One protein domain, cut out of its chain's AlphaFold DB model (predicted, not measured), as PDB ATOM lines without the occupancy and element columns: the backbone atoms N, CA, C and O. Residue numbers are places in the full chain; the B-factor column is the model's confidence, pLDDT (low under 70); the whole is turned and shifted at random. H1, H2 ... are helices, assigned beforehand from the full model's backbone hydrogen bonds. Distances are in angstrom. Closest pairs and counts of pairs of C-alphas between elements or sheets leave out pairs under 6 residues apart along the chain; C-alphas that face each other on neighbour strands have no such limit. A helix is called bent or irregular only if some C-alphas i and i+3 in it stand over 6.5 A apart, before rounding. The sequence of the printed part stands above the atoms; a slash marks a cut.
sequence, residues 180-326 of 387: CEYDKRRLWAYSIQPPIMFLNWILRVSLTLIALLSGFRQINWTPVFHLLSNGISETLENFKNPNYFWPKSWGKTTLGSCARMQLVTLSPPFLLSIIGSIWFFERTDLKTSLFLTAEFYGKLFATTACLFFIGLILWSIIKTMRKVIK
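AT A GLANCE: This is residues 180 to 326 of the 387 residues of an uncharacterized protein of Candidatus Uhrbacteria bacterium (UniProt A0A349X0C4). The model is an open U: H1 and H2 follow each other as one arm, with short H3 and H4 packed on H2, H7 makes the turn at the far end, and long H8 folds back as the other arm, where residues 294 to 326, of which 294 to 325 belong to H8, stand free. H5 and H6 form a small loose corner between H4 and H7. The printed part has 147 residues with eight named helices, H1 to H8 in chain order, and no named strand; the class is all helix. It is only just extended, close to loose, with a radius of gyration of the C-alphas of 22.1 A and spans of 64 by 46 by 33 A.

HOW THE PARTS SIT: H1, residues 180 to 191, and H2, residues 193 to 213, meet only through their link. H3, residues 222 to 225, touches residues 201 to 208 of H2, closest at the C-alphas of Arg 204 and Val 224, 5.8 A. H4, residues 232 to 240, touches H2 at a shallow tilt of 10 degrees, the same way, closest at the C-alphas of Arg 204 and Thr 235, 6.4 A. H3 and H4 touch, closest at the C-alphas of Pro 223 and Thr 235, 6.0 A. H5, residues 248 to 252, and H6, residues 255 to 262, are close but not clearly touching, closest at the C-alphas of Trp 250 and Gly 256, 5.5 A. H7, residues 268 to 283, is about perpendicular to H2, at 80 degrees, and close but not clearly touching, closest at the C-alphas of Leu 213 and Pro 269, 5.7 A. H8, residues 286 to 325, is close to H7 but not clearly touching, closest at the C-alphas of Phe 281 and Ser 289, 6.0 A; H8 and H2 are apart. Every O i to N i+4 pair is within hydrogen-bond range in H1, H2, H7 and H8; H4 has 2 of 5, with 6 of 6 O i to N i+3 pairs, H5 0 of 1, with 1 of 2, H6 3 of 4, and H3 is too short for such a pair.

IN THESE COORDINATES: H1 begins at C-alpha 180 (-27.236, 19.984, 66.808), and H2 is 29.7 A long. H5 is irregular, with C-alphas 249 and 252 7.0 A apart. H7, 22.0 A long, begins at C-alpha 268 (-44.111, 23.645, 117.497). H8, 58.1 A long, ends at C-alpha 325 (-54.843, 25.570, 70.079).

THE WHOLE: The two C-alphas farthest apart, those of Cys 180 and Leu 255, are 67.4 A apart. The printed part has no cut and no long link. Mean pLDDT of the printed part is 80.5; residues 242 to 270 and residue 326 are under 70.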
ATOM      1  N   CYS A 180     -26.424  18.779  66.620       94.88
ATOM      2  CA  CYS A 180     -27.236  19.984  66.808       94.88
ATOM      3  C   CYS A 180     -28.463  19.775  67.701       94.88
ATOM      4  O   CYS A 180     -28.915  20.701  68.376       94.88
ATOM      5  N   GLU A 181     -29.046  18.576  67.692       95.25
ATOM      6  CA  GLU A 181     -30.110  18.242  68.632       95.25
ATOM      7  C   GLU A 181     -29.564  18.156  70.056       95.25
ATOM      8  O   GLU A 181     -30.188  18.693  70.972       95.25
ATOM      9  N   TYR A 182     -28.390  17.547  70.237       96.69
ATOM     10  CA  TYR A 182     -27.714  17.523  71.528       96.69
ATOM     11  C   TYR A 182     -27.352  18.931  72.002       96.69
ATOM     12  O   TYR A 182     -27.679  19.273  73.128       96.69
ATOM     13  N   ASP A 183     -26.800  19.786  71.142       95.75
ATOM     14  CA  ASP A 183     -26.467  21.175  71.470       95.75
ATOM     15  C   ASP A 183     -27.692  21.992  71.869       95.75
ATOM     16  O   ASP A 183     -27.652  22.756  72.834       95.75
ATOM     17  N   LYS A 184     -28.818  21.810  71.168       96.00
ATOM     18  CA  LYS A 184     -30.082  22.450  71.546       96.00
ATOM     19  C   LYS A 184     -30.534  21.992  72.932       96.00
ATOM     20  O   LYS A 184     -30.955  22.820  73.742       96.00
ATOM     21  N   ARG A 185     -30.458  20.685  73.203       96.88
ATOM     22  CA  ARG A 185     -30.777  20.129  74.524       96.88
ATOM     23  C   ARG A 185     -29.798  20.624  75.574       96.88
ATOM     24  O   ARG A 185     -30.247  20.954  76.656       96.88
ATOM     25  N   ARG A 186     -28.513  20.758  75.249       97.00
ATOM     26  CA  ARG A 186     -27.451  21.265  76.121       97.00
ATOM     27  C   ARG A 186     -27.676  22.726  76.500       97.00
ATOM     28  O   ARG A 186     -27.620  23.069  77.675       97.00
ATOM     29  N   LEU A 187     -28.014  23.579  75.532       97.00
ATOM     30  CA  LEU A 187     -28.362  24.977  75.797       97.00
ATOM     31  C   LEU A 187     -29.551  25.068  76.757       97.00
ATOM     32  O   LEU A 187     -29.527  25.835  77.718       97.00
ATOM     33  N   TRP A 188     -30.577  24.252  76.523       96.12
ATOM     34  CA  TRP A 188     -31.725  24.161  77.416       96.12
ATOM     35  C   TRP A 188     -31.353  23.569  78.786       96.12
ATOM     36  O   TRP A 188     -31.821  24.061  79.814       96.12
ATOM     37  N   ALA A 189     -30.455  22.580  78.797       96.75
ATOM     38  CA  ALA A 189     -29.945  21.908  79.980       96.75
ATOM     39  C   ALA A 189     -29.274  22.881  80.941       96.75
ATOM     40  O   ALA A 189     -29.523  22.846  82.135       96.75
ATOM     41  N   TYR A 190     -28.470  23.803  80.416       96.62
ATOM     42  CA  TYR A 190     -27.758  24.778  81.238       96.62
ATOM     43  C   TYR A 190     -28.533  26.075  81.481       96.62
ATOM     44  O   TYR A 190     -28.299  26.731  82.491       96.62
ATOM     45  N   SER A 191     -29.478  26.442  80.609       96.00
ATOM     46  CA  SER A 191     -30.220  27.706  80.751       96.00
ATOM     47  C   SER A 191     -31.511  27.563  81.557       96.00
ATOM     48  O   SER A 191     -31.882  28.469  82.295       96.00
ATOM     49  N   ILE A 192     -32.230  26.448  81.394       94.88
ATOM     50  CA  ILE A 192     -33.607  26.295  81.895       94.88
ATOM     51  C   ILE A 192     -33.707  25.238  82.999       94.88
ATOM     52  O   ILE A 192     -34.486  25.425  83.936       94.88
ATOM     53  N   GLN A 193     -32.914  24.161  82.952       95.38
ATOM     54  CA  GLN A 193     -32.980  23.138  84.004       95.38
ATOM     55  C   GLN A 193     -32.551  23.644  85.388       95.38
ATOM     56  O   GLN A 193     -33.290  23.357  86.329       95.38
ATOM     57  N   PRO A 194     -31.458  24.421  85.569       95.94
ATOM     58  CA  PRO A 194     -31.018  24.819  86.904       95.94
ATOM     59  C   PRO A 194     -32.056  25.666  87.651       95.94
ATOM     60  O   PRO A 194     -32.353  25.322  88.795       95.94
ATOM     61  N   PRO A 195     -32.702  26.686  87.039       94.31
ATOM     62  CA  PRO A 195     -33.792  27.407  87.695       94.31
ATOM     63  C   PRO A 195     -34.962  26.503  88.102       94.31
ATOM     64  O   PRO A 195     -35.466  26.612  89.218       94.31
ATOM     65  N   ILE A 196     -35.384  25.576  87.235       92.38
ATOM     66  CA  ILE A 196     -36.478  24.641  87.543       92.38
ATOM     67  C   ILE A 196     -36.077  23.684  88.674       92.38
ATOM     68  O   ILE A 196     -36.875  23.426  89.573       92.38
ATOM     69  N   MET A 197     -34.847  23.171  88.656       93.88
ATOM     70  CA  MET A 197     -34.323  22.305  89.709       93.88
ATOM     71  C   MET A 197     -34.213  23.032  91.044       93.88
ATOM     72  O   MET A 197     -34.584  22.465  92.068       93.88
ATOM     73  N   PHE A 198     -33.776  24.289  91.029       94.38
ATOM     74  CA  PHE A 198     -33.721  25.137  92.211       94.38
ATOM     75  C   PHE A 198     -35.118  25.405  92.785       94.38
ATOM     76  O   PHE A 198     -35.333  25.242  93.983       94.38
ATOM     77  N   LEU A 199     -36.103  25.722  91.937       92.25
ATOM     78  CA  LEU A 199     -37.497  25.891  92.363       92.25
ATOM     79  C   LEU A 199     -38.097  24.594  92.924       92.25
ATOM     80  O   LEU A 199     -38.759  24.619  93.960       92.25
ATOM     81  N   ASN A 200     -37.849  23.454  92.274       92.25
ATOM     82  CA  ASN A 200     -38.260  22.138  92.770       92.25
ATOM     83  C   ASN A 200     -37.597  21.827  94.122       92.25
ATOM     84  O   ASN A 200     -38.263  21.340  95.032       92.25
ATOM     85  N   TRP A 201     -36.316  22.163  94.290       95.50
ATOM     86  CA  TRP A 201     -35.615  22.023  95.564       95.50
ATOM     87  C   TRP A 201     -36.242  22.877  96.667       95.50
ATOM     88  O   TRP A 201     -36.576  22.328  97.717       95.50
ATOM     89  N   ILE A 202     -36.497  24.170  96.415       91.31
ATOM     90  CA  ILE A 202     -37.197  25.054  97.364       91.31
ATOM     91  C   ILE A 202     -38.532  24.435  97.764       91.31
ATOM     92  O   ILE A 202     -38.815  24.309  98.951       91.31
ATOM     93  N   LEU A 203     -39.333  23.997  96.790       91.69
ATOM     94  CA  LEU A 203     -40.644  23.416  97.053       91.69
ATOM     95  C   LEU A 203     -40.551  22.165  97.936       91.69
ATOM     96  O   LEU A 203     -41.337  22.019  98.872       91.69
ATOM     97  N   ARG A 204     -39.576  21.282  97.690       94.75
ATOM     98  CA  ARG A 204     -39.351  20.094  98.528       94.75
ATOM     99  C   ARG A 204     -38.907  20.464  99.931       94.75
ATOM    100  O   ARG A 204     -39.465  19.935 100.884       94.75
ATOM    101  N   VAL A 205     -37.949  21.383 100.067       93.12
ATOM    102  CA  VAL A 205     -37.513  21.891 101.374       93.12
ATOM    103  C   VAL A 205     -38.703  22.480 102.124       93.12
ATOM    104  O   VAL A 205     -38.929  22.111 103.270       93.12
ATOM    105  N   SER A 206     -39.521  23.316 101.480       89.19
ATOM    106  CA  SER A 206     -40.721  23.898 102.088       89.19
ATOM    107  C   SER A 206     -41.729  22.836 102.523       89.19
ATOM    108  O   SER A 206     -42.202  22.896 103.651       89.19
ATOM    109  N   LEU A 207     -42.041  21.844 101.683       91.31
ATOM    110  CA  LEU A 207     -42.961  20.757 102.042       91.31
ATOM    111  C   LEU A 207     -42.431  19.919 103.210       91.31
ATOM    112  O   LEU A 207     -43.171  19.625 104.146       91.31
ATOM    113  N   THR A 208     -41.147  19.576 103.190       92.06
ATOM    114  CA  THR A 208     -40.488  18.834 104.269       92.06
ATOM    115  C   THR A 208     -40.461  19.645 105.566       92.06
ATOM    116  O   THR A 208     -40.746  19.099 106.630       92.06
ATOM    117  N   LEU A 209     -40.199  20.954 105.493       88.50
ATOM    118  CA  LEU A 209     -40.270  21.860 106.640       88.50
ATOM    119  C   LEU A 209     -41.698  21.990 107.171       88.50
ATOM    120  O   LEU A 209     -41.887  21.959 108.381       88.50
ATOM    121  N   ILE A 210     -42.708  22.080 106.301       86.94
ATOM    122  CA  ILE A 210     -44.117  22.079 106.711       86.94
ATOM    123  C   ILE A 210     -44.442  20.775 107.443       86.94
ATOM    124  O   ILE A 210     -44.994  20.834 108.535       86.94
ATOM    125  N   ALA A 211     -44.049  19.613 106.910       87.88
ATOM    126  CA  ALA A 211     -44.243  18.329 107.587       87.88
ATOM    127  C   ALA A 211     -43.535  18.295 108.957       87.88
ATOM    128  O   ALA A 211     -44.123  17.871 109.953       87.88
ATOM    129  N   LEU A 212     -42.300  18.799 109.030       87.38
ATOM    130  CA  LEU A 212     -41.530  18.881 110.272       87.38
ATOM    131  C   LEU A 212     -42.228  19.763 111.310       87.38
ATOM    132  O   LEU A 212     -42.430  19.338 112.447       87.38
ATOM    133  N   LEU A 213     -42.645  20.963 110.909       82.94
ATOM    134  CA  LEU A 213     -43.350  21.912 111.766       82.94
ATOM    135  C   LEU A 213     -44.725  21.368 112.179       82.94
ATOM    136  O   LEU A 213     -45.110  21.476 113.337       82.94
ATOM    137  N   SER A 214     -45.446  20.692 111.290       81.50
ATOM    138  CA  SER A 214     -46.709  20.019 111.619       81.50
ATOM    139  C   SER A 214     -46.544  18.780 112.514       81.50
ATOM    140  O   SER A 214     -47.534  18.135 112.857       81.50
ATOM    141  N   GLY A 215     -45.318  18.436 112.921       81.38
ATOM    142  CA  GLY A 215     -45.060  17.379 113.891       81.38
ATOM    143  C   GLY A 215     -45.142  15.962 113.318       81.38
ATOM    144  O   GLY A 215     -45.481  15.019 114.041       81.38
ATOM    145  N   PHE A 216     -44.864  15.796 112.024       84.06
ATOM    146  CA  PHE A 216     -44.726  14.478 111.411       84.06
ATOM    147  C   PHE A 216     -43.409  13.827 111.863       84.06
ATOM    148  O   PHE A 216     -42.349  14.453 111.851       84.06
ATOM    149  N   ARG A 217     -43.456  12.554 112.268       82.31
ATOM    150  CA  ARG A 217     -42.280  11.734 112.597       82.31
ATOM    151  C   ARG A 217     -41.815  10.946 111.373       82.31
ATOM    152  O   ARG A 217     -42.609  10.654 110.487       82.31
ATOM    153  N   GLN A 218     -40.539  10.549 111.381       88.38
ATOM    154  CA  GLN A 218     -39.909   9.732 110.328       88.38
ATOM    155  C   GLN A 218     -39.975  10.376 108.932       88.38
ATOM    156  O   GLN A 218     -40.219   9.707 107.934       88.38
ATOM    157  N   ILE A 219     -39.752  11.690 108.867       91.38
ATOM    158  CA  ILE A 219     -39.734  12.432 107.606       91.38
ATOM    159  C   ILE A 219     -38.580  11.934 106.736       91.38
ATOM    160  O   ILE A 219     -37.419  11.953 107.155       91.38
ATOM    161  N   ASN A 220     -38.898  11.517 105.514       92.50
ATOM    162  CA  ASN A 220     -37.900  11.126 104.537       92.50
ATOM    163  C   ASN A 220     -37.260  12.379 103.920       92.50
ATOM    164  O   ASN A 220     -37.903  13.101 103.155       92.50
ATOM    165  N   TRP A 221     -35.989  12.626 104.246       94.81
ATOM    166  CA  TRP A 221     -35.193  13.724 103.685       94.81
ATOM    167  C   TRP A 221     -34.523  13.369 102.354       94.81
ATOM    168  O   TRP A 221     -34.040  14.260 101.657       94.81
ATOM    169  N   THR A 222     -34.523  12.091 101.963       95.38
ATOM    170  CA  THR A 222     -33.895  11.616 100.719       95.38
ATOM    171  C   THR A 222     -34.361  12.410  99.490       95.38
ATOM    172  O   THR A 222     -33.498  12.869  98.742       95.38
ATOM    173  N   PRO A 223     -35.665  12.714  99.305       94.06
ATOM    174  CA  PRO A 223     -36.119  13.500  98.156       94.06
ATOM    175  C   PRO A 223     -35.579  14.937  98.112       94.06
ATOM    176  O   PRO A 223     -35.554  15.538  97.038       94.06
ATOM    177  N   VAL A 224     -35.158  15.505  99.249       94.06
ATOM    178  CA  VAL A 224     -34.584  16.860  99.324       94.06
ATOM    179  C   VAL A 224     -33.146  16.869  98.807       94.06
ATOM    180  O   VAL A 224     -32.770  17.776  98.065       94.06
ATOM    181  N   PHE A 225     -32.355  15.855  99.163       93.69
ATOM    182  CA  PHE A 225     -30.943  15.759  98.776       93.69
ATOM    183  C   PHE A 225     -30.733  15.072  97.421       93.69
ATOM    184  O   PHE A 225     -29.767  15.366  96.723       93.69
ATOM    185  N   HIS A 226     -31.668  14.219  97.002       91.19
ATOM    186  CA  HIS A 226     -31.597  13.476  95.747       91.19
ATOM    187  C   HIS A 226     -32.635  13.973  94.731       91.19
ATOM    188  O   HIS A 226     -33.585  13.288  94.355       91.19
ATOM    189  N   LEU A 227     -32.437  15.211  94.269       89.31
ATOM    190  CA  LEU A 227     -33.350  15.925  93.364       89.31
ATOM    191  C   LEU A 227     -33.629  15.204  92.042       89.31
ATOM    192  O   LEU A 227     -34.728  15.325  91.505       89.31
ATOM    193  N   LEU A 228     -32.621  14.504  91.514       87.31
ATOM    194  CA  LEU A 228     -32.660  13.870  90.196       87.31
ATOM    195  C   LEU A 228     -33.286  12.475  90.218       87.31
ATOM    196  O   LEU A 228     -33.941  12.100  89.252       87.31
ATOM    197  N   SER A 229     -33.085  11.710  91.294       87.81
ATOM    198  CA  SER A 229     -33.604  10.342  91.387       87.81
ATOM    199  C   SER A 229     -35.036  10.298  91.903       87.81
ATOM    200  O   SER A 229     -35.785   9.407  91.519       87.81
ATOM    201  N   ASN A 230     -35.418  11.263  92.745       90.00
ATOM    202  CA  ASN A 230     -36.667  11.191  93.488       90.00
ATOM    203  C   ASN A 230     -37.686  12.192  92.955       90.00
ATOM    204  O   ASN A 230     -37.348  13.345  92.669       90.00
ATOM    205  N   GLY A 231     -38.949  11.784  92.857       89.75
ATOM    206  CA  GLY A 231     -40.056  12.654  92.454       89.75
ATOM    207  C   GLY A 231     -40.548  13.566  93.586       89.75
ATOM    208  O   GLY A 231     -40.330  13.303  94.766       89.75
ATOM    209  N   ILE A 232     -41.290  14.632  93.255       92.00
ATOM    210  CA  ILE A 232     -41.989  15.429  94.287       92.00
ATOM    211  C   ILE A 232     -43.064  14.606  95.015       92.00
ATOM    212  O   ILE A 232     -43.361  14.849  96.182       92.00
ATOM    213  N   SER A 233     -43.608  13.590  94.339       92.56
ATOM    214  CA  SER A 233     -44.555  12.630  94.904       92.56
ATOM    215  C   SER A 233     -44.007  11.934  96.144       92.56
ATOM    216  O   SER A 233     -44.757  11.768  97.096       92.56
ATOM    217  N   GLU A 234     -42.715  11.608  96.178       92.00
ATOM    218  CA  GLU A 234     -42.072  10.992  97.346       92.00
ATOM    219  C   GLU A 234     -41.970  11.963  98.525       92.00
ATOM    220  O   GLU A 234     -42.086  11.565  99.678       92.00
ATOM    221  N   THR A 235     -41.820  13.266  98.260       92.19
ATOM    222  CA  THR A 235     -41.901  14.276  99.331       92.19
ATOM    223  C   THR A 235     -43.323  14.347  99.890       92.19
ATOM    224  O   THR A 235     -43.513  14.503 101.095       92.19
ATOM    225  N   LEU A 236     -44.333  14.187  99.027       92.31
ATOM    226  CA  LEU A 236     -45.738  14.144  99.430       92.31
ATOM    227  C   LEU A 236     -46.109  12.862 100.190       92.31
ATOM    228  O   LEU A 236     -47.089  12.862 100.933       92.31
ATOM    229  N   GLU A 237     -45.342  11.777 100.061       90.06
ATOM    230  CA  GLU A 237     -45.572  10.552 100.837       90.06
ATOM    231  C   GLU A 237     -45.389  10.758 102.338       90.06
ATOM    232  O   GLU A 237     -46.109  10.125 103.114       90.06
ATOM    233  N   ASN A 238     -44.555  11.725 102.747       87.50
ATOM    234  CA  ASN A 238     -44.454  12.154 104.146       87.50
ATOM    235  C   ASN A 238     -45.826  12.560 104.724       87.50
ATOM    236  O   ASN A 238     -46.056  12.408 105.919       87.50
ATOM    237  N   PHE A 239     -46.760  13.016 103.881       86.62
ATOM    238  CA  PHE A 239     -48.109  13.406 104.290       86.62
ATOM    239  C   PHE A 239     -49.138  12.265 104.239       86.62
ATOM    240  O   PHE A 239     -50.188  12.375 104.870       86.62
ATOM    241  N   LYS A 240     -48.874  11.169 103.507       85.69
ATOM    242  CA  LYS A 240     -49.850  10.077 103.304       85.69
ATOM    243  C   LYS A 240     -49.995   9.164 104.520       85.69
ATOM    244  O   LYS A 240     -51.096   8.705 104.802       85.69
ATOM    245  N   ASN A 241     -48.901   8.914 105.236       72.25
ATOM    246  CA  ASN A 241     -48.881   8.059 106.424       72.25
ATOM    247  C   ASN A 241     -48.407   8.861 107.637       72.25
ATOM    248  O   ASN A 241     -47.290   8.644 108.113       72.25
ATOM    249  N   PRO A 242     -49.222   9.801 108.141       64.50
ATOM    250  CA  PRO A 242     -48.802  10.655 109.230       64.50
ATOM    251  C   PRO A 242     -48.624   9.835 110.512       64.50
ATOM    252  O   PRO A 242     -49.573   9.556 111.247       64.50
ATOM    253  N   ASN A 243     -47.383   9.475 110.820       64.56
ATOM    254  CA  ASN A 243     -46.994   9.180 112.187       64.56
ATOM    255  C   ASN A 243     -46.797  10.534 112.866       64.56
ATOM    256  O   ASN A 243     -45.684  11.041 112.946       64.56
ATOM    257  N   TYR A 244     -47.884  11.170 113.295       68.25
ATOM    258  CA  TYR A 244     -47.775  12.364 114.129       68.25
ATOM    259  C   TYR A 244     -46.974  12.033 115.408       68.25
ATOM    260  O   TYR A 244     -46.787  10.860 115.749       68.25
ATOM    261  N   PHE A 245     -46.546  13.036 116.178       62.66
ATOM    262  CA  PHE A 245     -45.983  12.830 117.528       62.66
ATOM    263  C   PHE A 245     -46.860  11.963 118.464       62.66
ATOM    264  O   PHE A 245     -46.389  11.511 119.507       62.66
ATOM    265  N   TRP A 246     -48.098  11.665 118.070       55.91
ATOM    266  CA  TRP A 246     -49.083  10.885 118.803       55.91
ATOM    267  C   TRP A 246     -48.948   9.368 118.563       55.91
ATOM    268  O   TRP A 246     -48.933   8.919 117.413       55.91
ATOM    269  N   PRO A 247     -48.902   8.539 119.621       56.03
ATOM    270  CA  PRO A 247     -48.868   7.088 119.479       56.03
ATOM    271  C   PRO A 247     -50.152   6.563 118.814       56.03
ATOM    272  O   PRO A 247     -51.269   6.922 119.192       56.03
ATOM    273  N   LYS A 248     -50.002   5.652 117.840       55.47
ATOM    274  CA  LYS A 248     -51.118   4.997 117.120       55.47
ATOM    275  C   LYS A 248     -52.139   4.307 118.044       55.47
ATOM    276  O   LYS A 248     -53.269   4.077 117.622       55.47
ATOM    277  N   SER A 249     -51.778   4.013 119.296       57.59
ATOM    278  CA  SER A 249     -52.637   3.330 120.273       57.59
ATOM    279  C   SER A 249     -53.864   4.137 120.722       57.59
ATOM    280  O   SER A 249     -54.811   3.547 121.234       57.59
ATOM    281  N   TRP A 250     -53.913   5.451 120.479       51.88
ATOM    282  CA  TRP A 250     -55.035   6.314 120.893       51.88
ATOM    283  C   TRP A 250     -56.243   6.291 119.937       51.88
ATOM    284  O   TRP A 250     -57.235   6.972 120.168       51.88
ATOM    285  N   GLY A 251     -56.180   5.525 118.843       51.34
ATOM    286  CA  GLY A 251     -57.220   5.503 117.807       51.34
ATOM    287  C   GLY A 251     -58.461   4.648 118.098       51.34
ATOM    288  O   GLY A 251     -59.372   4.661 117.278       51.34
ATOM    289  N   LYS A 252     -58.511   3.891 119.204       56.53
ATOM    290  CA  LYS A 252     -59.632   2.970 119.498       56.53
ATOM    291  C   LYS A 252     -60.643   3.484 120.529       56.53
ATOM    292  O   LYS A 252     -61.669   2.842 120.718       56.53
ATOM    293  N   THR A 253     -60.397   4.618 121.180       57.44
ATOM    294  CA  THR A 253     -61.301   5.181 122.194       57.44
ATOM    295  C   THR A 253     -61.918   6.490 121.706       57.44
ATOM    296  O   THR A 253     -61.240   7.334 121.123       57.44
ATOM    297  N   THR A 254     -63.214   6.688 121.957       54.09
ATOM    298  CA  THR A 254     -63.993   7.891 121.594       54.09
ATOM    299  C   THR A 254     -63.420   9.191 122.180       54.09
ATOM    300  O   THR A 254     -63.590  10.251 121.583       54.09
ATOM    301  N   LEU A 255     -62.650   9.119 123.275       55.09
ATOM    302  CA  LEU A 255     -61.883  10.253 123.816       55.09
ATOM    303  C   LEU A 255     -60.696  10.691 122.933       55.09
ATOM    304  O   LEU A 255     -60.267  11.844 123.006       55.09
ATOM    305  N   GLY A 256     -60.169   9.810 122.078       52.19
ATOM    306  CA  GLY A 256     -58.987  10.079 121.252       52.19
ATOM    307  C   GLY A 256     -59.201  11.153 120.179       52.19
ATOM    308  O   GLY A 256     -58.243  11.824 119.791       52.19
ATOM    309  N   SER A 257     -60.440  11.375 119.724       52.72
ATOM    310  CA  SER A 257     -60.743  12.396 118.707       52.72
ATOM    311  C   SER A 257     -60.733  13.826 119.262       52.72
ATOM    312  O   SER A 257     -60.203  14.715 118.599       52.72
ATOM    313  N   CYS A 258     -61.236  14.058 120.483       52.53
ATOM    314  CA  CYS A 258     -61.154  15.380 121.127       52.53
ATOM    315  C   CYS A 258     -59.716  15.728 121.538       52.53
ATOM    316  O   CYS A 258     -59.263  16.849 121.310       52.53
ATOM    317  N   ALA A 259     -58.965  14.751 122.057       54.06
ATOM    318  CA  ALA A 259     -57.567  14.961 122.431       54.06
ATOM    319  C   ALA A 259     -56.673  15.294 121.220       54.06
ATOM    320  O   ALA A 259     -55.750  16.095 121.333       54.06
ATOM    321  N   ARG A 260     -56.976  14.753 120.029       52.53
ATOM    322  CA  ARG A 260     -56.266  15.110 118.787       52.53
ATOM    323  C   ARG A 260     -56.427  16.581 118.404       52.53
ATOM    324  O   ARG A 260     -55.459  17.160 117.930       52.53
ATOM    325  N   MET A 261     -57.600  17.190 118.608       52.50
ATOM    326  CA  MET A 261     -57.812  18.614 118.298       52.50
ATOM    327  C   MET A 261     -57.170  19.545 119.332       52.50
ATOM    328  O   MET A 261     -56.596  20.563 118.954       52.50
ATOM    329  N   GLN A 262     -57.204  19.179 120.616       54.41
ATOM    330  CA  GLN A 262     -56.638  19.998 121.696       54.41
ATOM    331  C   GLN A 262     -55.109  20.089 121.679       54.41
ATOM    332  O   GLN A 262     -54.555  20.972 122.320       54.41
ATOM    333  N   LEU A 263     -54.424  19.198 120.960       53.31
ATOM    334  CA  LEU A 263     -52.962  19.155 120.940       53.31
ATOM    335  C   LEU A 263     -52.350  19.694 119.634       53.31
ATOM    336  O   LEU A 263     -51.136  19.863 119.554       53.31
ATOM    337  N   VAL A 264     -53.165  20.035 118.624       55.94
ATOM    338  CA  VAL A 264     -52.709  20.789 117.433       55.94
ATOM    339  C   VAL A 264     -52.220  22.187 117.830       55.94
ATOM    340  O   VAL A 264     -51.236  22.681 117.274       55.94
ATOM    341  N   THR A 265     -52.840  22.791 118.846       57.22
ATOM    342  CA  THR A 265     -52.415  24.063 119.457       57.22
ATOM    343  C   THR A 265     -51.066  23.967 120.177       57.22
ATOM    344  O   THR A 265     -50.426  24.993 120.384       57.22
ATOM    345  N   LEU A 266     -50.600  22.755 120.508       56.94
ATOM    346  CA  LEU A 266     -49.272  22.483 121.071       56.94
ATOM    347  C   LEU A 266     -48.241  22.066 120.009       56.94
ATOM    348  O   LEU A 266     -47.133  21.652 120.348       56.94
ATOM    349  N   SER A 267     -48.576  22.142 118.718       61.72
ATOM    350  CA  SER A 267     -47.575  21.914 117.675       61.72
ATOM    351  C   SER A 267     -46.492  23.006 117.726       61.72
ATOM    352  O   SER A 267     -46.817  24.170 117.977       61.72
ATOM    353  N   PRO A 268     -45.210  22.679 117.465       65.69
ATOM    354  CA  PRO A 268     -44.111  23.645 117.497       65.69
ATOM    355  C   PRO A 268     -44.361  24.973 116.759       65.69
ATOM    356  O   PRO A 268     -44.032  26.004 117.331       65.69
ATOM    357  N   PRO A 269     -44.962  25.039 115.553       62.72
ATOM    358  CA  PRO A 269     -45.227  26.311 114.878       62.72
ATOM    359  C   PRO A 269     -46.304  27.144 115.575       62.72
ATOM    360  O   PRO A 269     -46.210  28.367 115.577       62.72
ATOM    361  N   PHE A 270     -47.304  26.506 116.187       64.31
ATOM    362  CA  PHE A 270     -48.345  27.202 116.943       64.31
ATOM    363  C   PHE A 270     -47.802  27.689 118.290       64.31
ATOM    364  O   PHE A 270     -48.052  28.820 118.684       64.31
ATOM    365  N   LEU A 271     -46.971  26.882 118.954       70.00
ATOM    366  CA  LEU A 271     -46.261  27.295 120.163       70.00
ATOM    367  C   LEU A 271     -45.245  28.403 119.886       70.00
ATOM    368  O   LEU A 271     -45.195  29.359 120.643       70.00
ATOM    369  N   LEU A 272     -44.471  28.327 118.803       71.06
ATOM    370  CA  LEU A 272     -43.538  29.387 118.413       71.06
ATOM    371  C   LEU A 272     -44.275  30.675 118.029       71.06
ATOM    372  O   LEU A 272     -43.783  31.753 118.353       71.06
ATOM    373  N   SER A 273     -45.451  30.591 117.394       71.44
ATOM    374  CA  SER A 273     -46.258  31.784 117.112       71.44
ATOM    375  C   SER A 273     -46.860  32.374 118.385       71.44
ATOM    376  O   SER A 273     -46.821  33.590 118.550       71.44
ATOM    377  N   ILE A 274     -47.342  31.541 119.312       73.44
ATOM    378  CA  ILE A 274     -47.867  31.978 120.610       73.44
ATOM    379  C   ILE A 274     -46.748  32.591 121.456       73.44
ATOM    380  O   ILE A 274     -46.905  33.709 121.924       73.44
ATOM    381  N   ILE A 275     -45.605  31.916 121.606       77.94
ATOM    382  CA  ILE A 275     -44.445  32.409 122.366       77.94
ATOM    383  C   ILE A 275     -43.896  33.686 121.730       77.94
ATOM    384  O   ILE A 275     -43.642  34.651 122.441       77.94
ATOM    385  N   GLY A 276     -43.754  33.723 120.403       77.69
ATOM    386  CA  GLY A 276     -43.325  34.920 119.682       77.69
ATOM    387  C   GLY A 276     -44.303  36.081 119.856       77.69
ATOM    388  O   GLY A 276     -43.871  37.206 120.079       77.69
ATOM    389  N   SER A 277     -45.609  35.802 119.837       76.38
ATOM    390  CA  SER A 277     -46.643  36.805 120.106       76.38
ATOM    391  C   SER A 277     -46.562  37.296 121.549       76.38
ATOM    392  O   SER A 277     -46.491  38.498 121.757       76.38
ATOM    393  N   ILE A 278     -46.505  36.401 122.539       79.25
ATOM    394  CA  ILE A 278     -46.402  36.752 123.964       79.25
ATOM    395  C   ILE A 278     -45.146  37.590 124.223       79.25
ATOM    396  O   ILE A 278     -45.246  38.673 124.789       79.25
ATOM    397  N   TRP A 279     -43.983  37.146 123.737       80.75
ATOM    398  CA  TRP A 279     -42.718  37.872 123.877       80.75
ATOM    399  C   TRP A 279     -42.764  39.261 123.231       80.75
ATOM    400  O   TRP A 279     -42.210  40.228 123.753       80.75
ATOM    401  N   PHE A 280     -43.447  39.374 122.094       77.56
ATOM    402  CA  PHE A 280     -43.651  40.641 121.409       77.56
ATOM    403  C   PHE A 280     -44.614  41.565 122.170       77.56
ATOM    404  O   PHE A 280     -44.308  42.747 122.330       77.56
ATOM    405  N   PHE A 281     -45.728  41.035 122.687       75.81
ATOM    406  CA  PHE A 281     -46.700  41.766 123.509       75.81
ATOM    407  C   PHE A 281     -46.112  42.225 124.851       75.81
ATOM    408  O   PHE A 281     -46.470  43.296 125.320       75.81
ATOM    409  N   GLU A 282     -45.180  41.478 125.450       81.88
ATOM    410  CA  GLU A 282     -44.487  41.906 126.678       81.88
ATOM    411  C   GLU A 282     -43.514  43.071 126.447       81.88
ATOM    412  O   GLU A 282     -43.268  43.867 127.352       81.88
ATOM    413  N   ARG A 283     -42.941  43.190 125.243       81.56
ATOM    414  CA  ARG A 283     -41.946  44.227 124.915       81.56
ATOM    415  C   ARG A 283     -42.513  45.464 124.233       81.56
ATOM    416  O   ARG A 283     -41.785  46.446 124.083       81.56
ATOM    417  N   THR A 284     -43.757  45.423 123.775       80.06
ATOM    418  CA  THR A 284     -44.369  46.519 123.018       80.06
ATOM    419  C   THR A 284     -45.632  47.001 123.710       80.06
ATOM    420  O   THR A 284     -46.412  46.210 124.226       80.06
ATOM    421  N   ASP A 285     -45.848  48.316 123.719       86.81
ATOM    422  CA  ASP A 285     -47.071  48.893 124.272       86.81
ATOM    423  C   ASP A 285     -48.302  48.364 123.503       86.81
ATOM    424  O   ASP A 285     -48.229  48.084 122.299       86.81
ATOM    425  N   LEU A 286     -49.446  48.215 124.177       82.75
ATOM    426  CA  LEU A 286     -50.647  47.536 123.657       82.75
ATOM    427  C   LEU A 286     -51.123  48.128 122.317       82.75
ATOM    428  O   LEU A 286     -51.610  47.425 121.433       82.75
ATOM    429  N   LYS A 287     -50.952  49.442 122.144       82.81
ATOM    430  CA  LYS A 287     -51.288  50.137 120.894       82.81
ATOM    431  C   LYS A 287     -50.351  49.745 119.749       82.81
ATOM    432  O   LYS A 287     -50.810  49.533 118.628       82.81
ATOM    433  N   THR A 288     -49.055  49.633 120.026       80.69
ATOM    434  CA  THR A 288     -48.029  49.273 119.040       80.69
ATOM    435  C   THR A 288     -48.170  47.816 118.608       80.69
ATOM    436  O   THR A 288     -48.065  47.515 117.419       80.69
ATOM    437  N   SER A 289     -48.484  46.916 119.543       75.56
ATOM    438  CA  SER A 289     -48.701  45.501 119.237       75.56
ATOM    439  C   SER A 289     -49.968  45.258 118.412       75.56
ATOM    440  O   SER A 289     -49.914  44.505 117.437       75.56
ATOM    441  N   LEU A 290     -51.081  45.940 118.719       80.06
ATOM    442  CA  LEU A 290     -52.307  45.896 117.905       80.06
ATOM    443  C   LEU A 290     -52.078  46.430 116.485       80.06
ATOM    444  O   LEU A 290     -52.563  45.843 115.519       80.06
ATOM    445  N   PHE A 291     -51.305  47.511 116.342       82.75
ATOM    446  CA  PHE A 291     -50.972  48.068 115.031       82.75
ATOM    447  C   PHE A 291     -50.130  47.094 114.192       82.75
ATOM    448  O   PHE A 291     -50.475  46.809 113.047       82.75
ATOM    449  N   LEU A 292     -49.068  46.524 114.771       77.06
ATOM    450  CA  LEU A 292     -48.156  45.622 114.061       77.06
ATOM    451  C   LEU A 292     -48.797  44.262 113.748       77.06
ATOM    452  O   LEU A 292     -48.556  43.706 112.676       77.06
ATOM    453  N   THR A 293     -49.661  43.739 114.627       76.06
ATOM    454  CA  THR A 293     -50.450  42.530 114.326       76.06
ATOM    455  C   THR A 293     -51.455  42.785 113.206       76.06
ATOM    456  O   THR A 293     -51.517  41.987 112.270       76.06
ATOM    457  N   ALA A 294     -52.186  43.905 113.231       79.94
ATOM    458  CA  ALA A 294     -53.074  44.285 112.133       79.94
ATOM    459  C   ALA A 294     -52.311  44.446 110.804       79.94
ATOM    460  O   ALA A 294     -52.779  43.978 109.766       79.94
ATOM    461  N   GLU A 295     -51.111  45.031 110.831       81.19
ATOM    462  CA  GLU A 295     -50.259  45.179 109.647       81.19
ATOM    463  C   GLU A 295     -49.762  43.823 109.117       81.19
ATOM    464  O   GLU A 295     -49.799  43.573 107.909       81.19
ATOM    465  N   PHE A 296     -49.338  42.916 110.005       77.88
ATOM    466  CA  PHE A 296     -48.881  41.574 109.639       77.88
ATOM    467  C   PHE A 296     -50.005  40.738 109.020       77.88
ATOM    468  O   PHE A 296     -49.841  40.211 107.916       77.88
ATOM    469  N   TYR A 297     -51.164  40.650 109.682       77.00
ATOM    470  CA  TYR A 297     -52.320  39.923 109.150       77.00
ATOM    471  C   TYR A 297     -52.871  40.582 107.884       77.00
ATOM    472  O   TYR A 297     -53.238  39.873 106.947       77.00
ATOM    473  N   GLY A 298     -52.852  41.916 107.805       85.00
ATOM    474  CA  GLY A 298     -53.194  42.659 106.594       85.00
ATOM    475  C   GLY A 298     -52.284  42.301 105.416       85.00
ATOM    476  O   GLY A 298     -52.775  41.982 104.333       85.00
ATOM    477  N   LYS A 299     -50.961  42.262 105.626       83.38
ATOM    478  CA  LYS A 299     -49.974  41.858 104.608       83.38
ATOM    479  C   LYS A 299     -50.094  40.381 104.225       83.38
ATOM    480  O   LYS A 299     -49.997  40.052 103.041       83.38
ATOM    481  N   LEU A 300     -50.331  39.490 105.188       75.12
ATOM    482  CA  LEU A 300     -50.543  38.061 104.934       75.12
ATOM    483  C   LEU A 300     -51.822  37.821 104.113       75.12
ATOM    484  O   LEU A 300     -51.813  37.068 103.138       75.12
ATOM    485  N   PHE A 301     -52.915  38.503 104.458       79.69
ATOM    486  CA  PHE A 301     -54.159  38.460 103.693       79.69
ATOM    487  C   PHE A 301     -53.976  39.039 102.282       79.69
ATOM    488  O   PHE A 301     -54.370  38.417 101.298       79.69
ATOM    489  N   ALA A 302     -53.306  40.186 102.152       81.88
ATOM    490  CA  ALA A 302     -53.032  40.801 100.854       81.88
ATOM    491  C   ALA A 302     -52.163  39.905  99.952       81.88
ATOM    492  O   ALA A 302     -52.468  39.733  98.773       81.88
ATOM    493  N   THR A 303     -51.112  39.284 100.496       76.69
ATOM    494  CA  THR A 303     -50.232  38.376  99.734       76.69
ATOM    495  C   THR A 303     -50.951  37.101  99.307       76.69
ATOM    496  O   THR A 303     -50.854  36.713  98.142       76.69
ATOM    497  N   THR A 304     -51.720  36.472 100.199       70.75
ATOM    498  CA  THR A 304     -52.531  35.291  99.853       70.75
ATOM    499  C   THR A 304     -53.605  35.612  98.812       70.75
ATOM    500  O   THR A 304     -53.748  34.861  97.845       70.75
ATOM    501  N   ALA A 305     -54.289  36.755  98.931       80.00
ATOM    502  CA  ALA A 305     -55.226  37.232  97.916       80.00
ATOM    503  C   ALA A 305     -54.525  37.474  96.566       80.00
ATOM    504  O   ALA A 305     -55.000  36.994  95.537       80.00
ATOM    505  N   CYS A 306     -53.362  38.136  96.552       85.56
ATOM    506  CA  CYS A 306     -52.565  38.339  95.337       85.56
ATOM    507  C   CYS A 306     -52.184  37.016  94.662       85.56
ATOM    508  O   CYS A 306     -52.382  36.872  93.455       85.56
ATOM    509  N   LEU A 307     -51.677  36.037  95.418       78.94
ATOM    510  CA  LEU A 307     -51.326  34.718  94.882       78.94
ATOM    511  C   LEU A 307     -52.548  33.993  94.305       78.94
ATOM    512  O   LEU A 307     -52.455  33.390  93.234       78.94
ATOM    513  N   PHE A 308     -53.703  34.100  94.964       82.19
ATOM    514  CA  PHE A 308     -54.963  33.556  94.463       82.19
ATOM    515  C   PHE A 308     -55.381  34.207  93.133       82.19
ATOM    516  O   PHE A 308     -55.672  33.496  92.169       82.19
ATOM    517  N   PHE A 309     -55.329  35.541  93.029       85.25
ATOM    518  CA  PHE A 309     -55.631  36.254  91.781       85.25
ATOM    519  C   PHE A 309     -54.649  35.915  90.652       85.25
ATOM    520  O   PHE A 309     -55.082  35.688  89.522       85.25
ATOM    521  N   ILE A 310     -53.348  35.803  90.944       85.94
ATOM    522  CA  ILE A 310     -52.342  35.346  89.970       85.94
ATOM    523  C   ILE A 310     -52.684  33.934  89.477       85.94
ATOM    524  O   ILE A 310     -52.659  33.678  88.271       85.94
ATOM    525  N   GLY A 311     -53.072  33.034  90.387       79.69
ATOM    526  CA  GLY A 311     -53.542  31.691  90.048       79.69
ATOM    527  C   GLY A 311     -54.755  31.702  89.112       79.69
ATOM    528  O   GLY A 311     -54.767  30.979  88.113       79.69
ATOM    529  N   LEU A 312     -55.744  32.567  89.372       85.44
ATOM    530  CA  LEU A 312     -56.921  32.736  88.509       85.44
ATOM    531  C   LEU A 312     -56.562  33.282  87.118       85.44
ATOM    532  O   LEU A 312     -57.095  32.799  86.113       85.44
ATOM    533  N   ILE A 313     -55.640  34.247  87.040       89.31
ATOM    534  CA  ILE A 313     -55.154  34.803  85.769       89.31
ATOM    535  C   ILE A 313     -54.435  33.718  84.958       89.31
ATOM    536  O   ILE A 313     -54.774  33.498  83.793       89.31
ATOM    537  N   LEU A 314     -53.504  32.984  85.577       85.19
ATOM    538  CA  LEU A 314     -52.788  31.878  84.932       85.19
ATOM    539  C   LEU A 314     -53.754  30.794  84.438       85.19
ATOM    540  O   LEU A 314     -53.644  30.337  83.298       85.19
ATOM    541  N   TRP A 315     -54.748  30.426  85.251       85.75
ATOM    542  CA  TRP A 315     -55.787  29.471  84.863       85.75
ATOM    543  C   TRP A 315     -56.599  29.949  83.648       85.75
ATOM    544  O   TRP A 315     -56.854  29.176  82.718       85.75
ATOM    545  N   SER A 316     -56.968  31.233  83.614       88.56
ATOM    546  CA  SER A 316     -57.679  31.851  82.488       88.56
ATOM    547  C   SER A 316     -56.844  31.852  81.200       88.56
ATOM    548  O   SER A 316     -57.345  31.480  80.130       88.56
ATOM    549  N   ILE A 317     -55.548  32.174  81.295       88.19
ATOM    550  CA  ILE A 317     -54.606  32.127  80.166       88.19
ATOM    551  C   ILE A 317     -54.500  30.696  79.625       88.19
ATOM    552  O   ILE A 317     -54.674  30.482  78.424       88.19
ATOM    553  N   ILE A 318     -54.310  29.698  80.497       84.06
ATOM    554  CA  ILE A 318     -54.242  28.280  80.105       84.06
ATOM    555  C   ILE A 318     -55.533  27.849  79.389       84.06
ATOM    556  O   ILE A 318     -55.480  27.178  78.352       84.06
ATOM    557  N   LYS A 319     -56.707  28.257  79.893       89.94
ATOM    558  CA  LYS A 319     -58.010  27.947  79.278       89.94
ATOM    559  C   LYS A 319     -58.166  28.593  77.897       89.94
ATOM    560  O   LYS A 319     -58.691  27.954  76.983       89.94
ATOM    561  N   THR A 320     -57.695  29.827  77.735       87.19
ATOM    562  CA  THR A 320     -57.752  30.568  76.465       87.19
ATOM    563  C   THR A 320     -56.800  29.966  75.436       87.19
ATOM    564  O   THR A 320     -57.218  29.671  74.317       87.19
ATOM    565  N   MET A 321     -55.569  29.645  75.840       80.31
ATOM    566  CA  MET A 321     -54.595  28.950  74.993       80.31
ATOM    567  C   MET A 321     -55.128  27.594  74.520       80.31
ATOM    568  O   MET A 321     -55.045  27.284  73.335       80.31
ATOM    569  N   ARG A 322     -55.787  26.814  75.390       82.44
ATOM    570  CA  ARG A 322     -56.444  25.554  74.984       82.44
ATOM    571  C   ARG A 322     -57.550  25.754  73.941       82.44
ATOM    572  O   ARG A 322     -57.732  24.880  73.098       82.44
ATOM    573  N   LYS A 323     -58.294  26.868  73.982       83.62
ATOM    574  CA  LYS A 323     -59.323  27.185  72.973       83.62
ATOM    575  C   LYS A 323     -58.714  27.585  71.629       83.62
ATOM    576  O   LYS A 323     -59.230  27.155  70.606       83.62
ATOM    577  N   VAL A 324     -57.629  28.358  71.637       83.25
ATOM    578  CA  VAL A 324     -56.923  28.787  70.414       83.25
ATOM    579  C   VAL A 324     -56.181  27.620  69.759       83.25
ATOM    580  O   VAL A 324     -56.156  27.509  68.538       83.25
ATOM    581  N   ILE A 325     -55.615  26.721  70.566       79.44
ATOM    582  CA  ILE A 325     -54.843  25.570  70.079       79.44
ATOM    583  C   ILE A 325     -55.745  24.456  69.543       79.44
ATOM    584  O   ILE A 325     -55.255  23.628  68.780       79.44
ATOM    585  N   LYS A 326     -57.048  24.415  69.872       66.12
ATOM    586  CA  LYS A 326     -57.963  23.490  69.191       66.12
ATOM    587  C   LYS A 326     -57.992  23.877  67.712       66.12
ATOM    588  O   LYS A 326     -58.559  24.923  67.392       66.12
TER     589      LYS A 326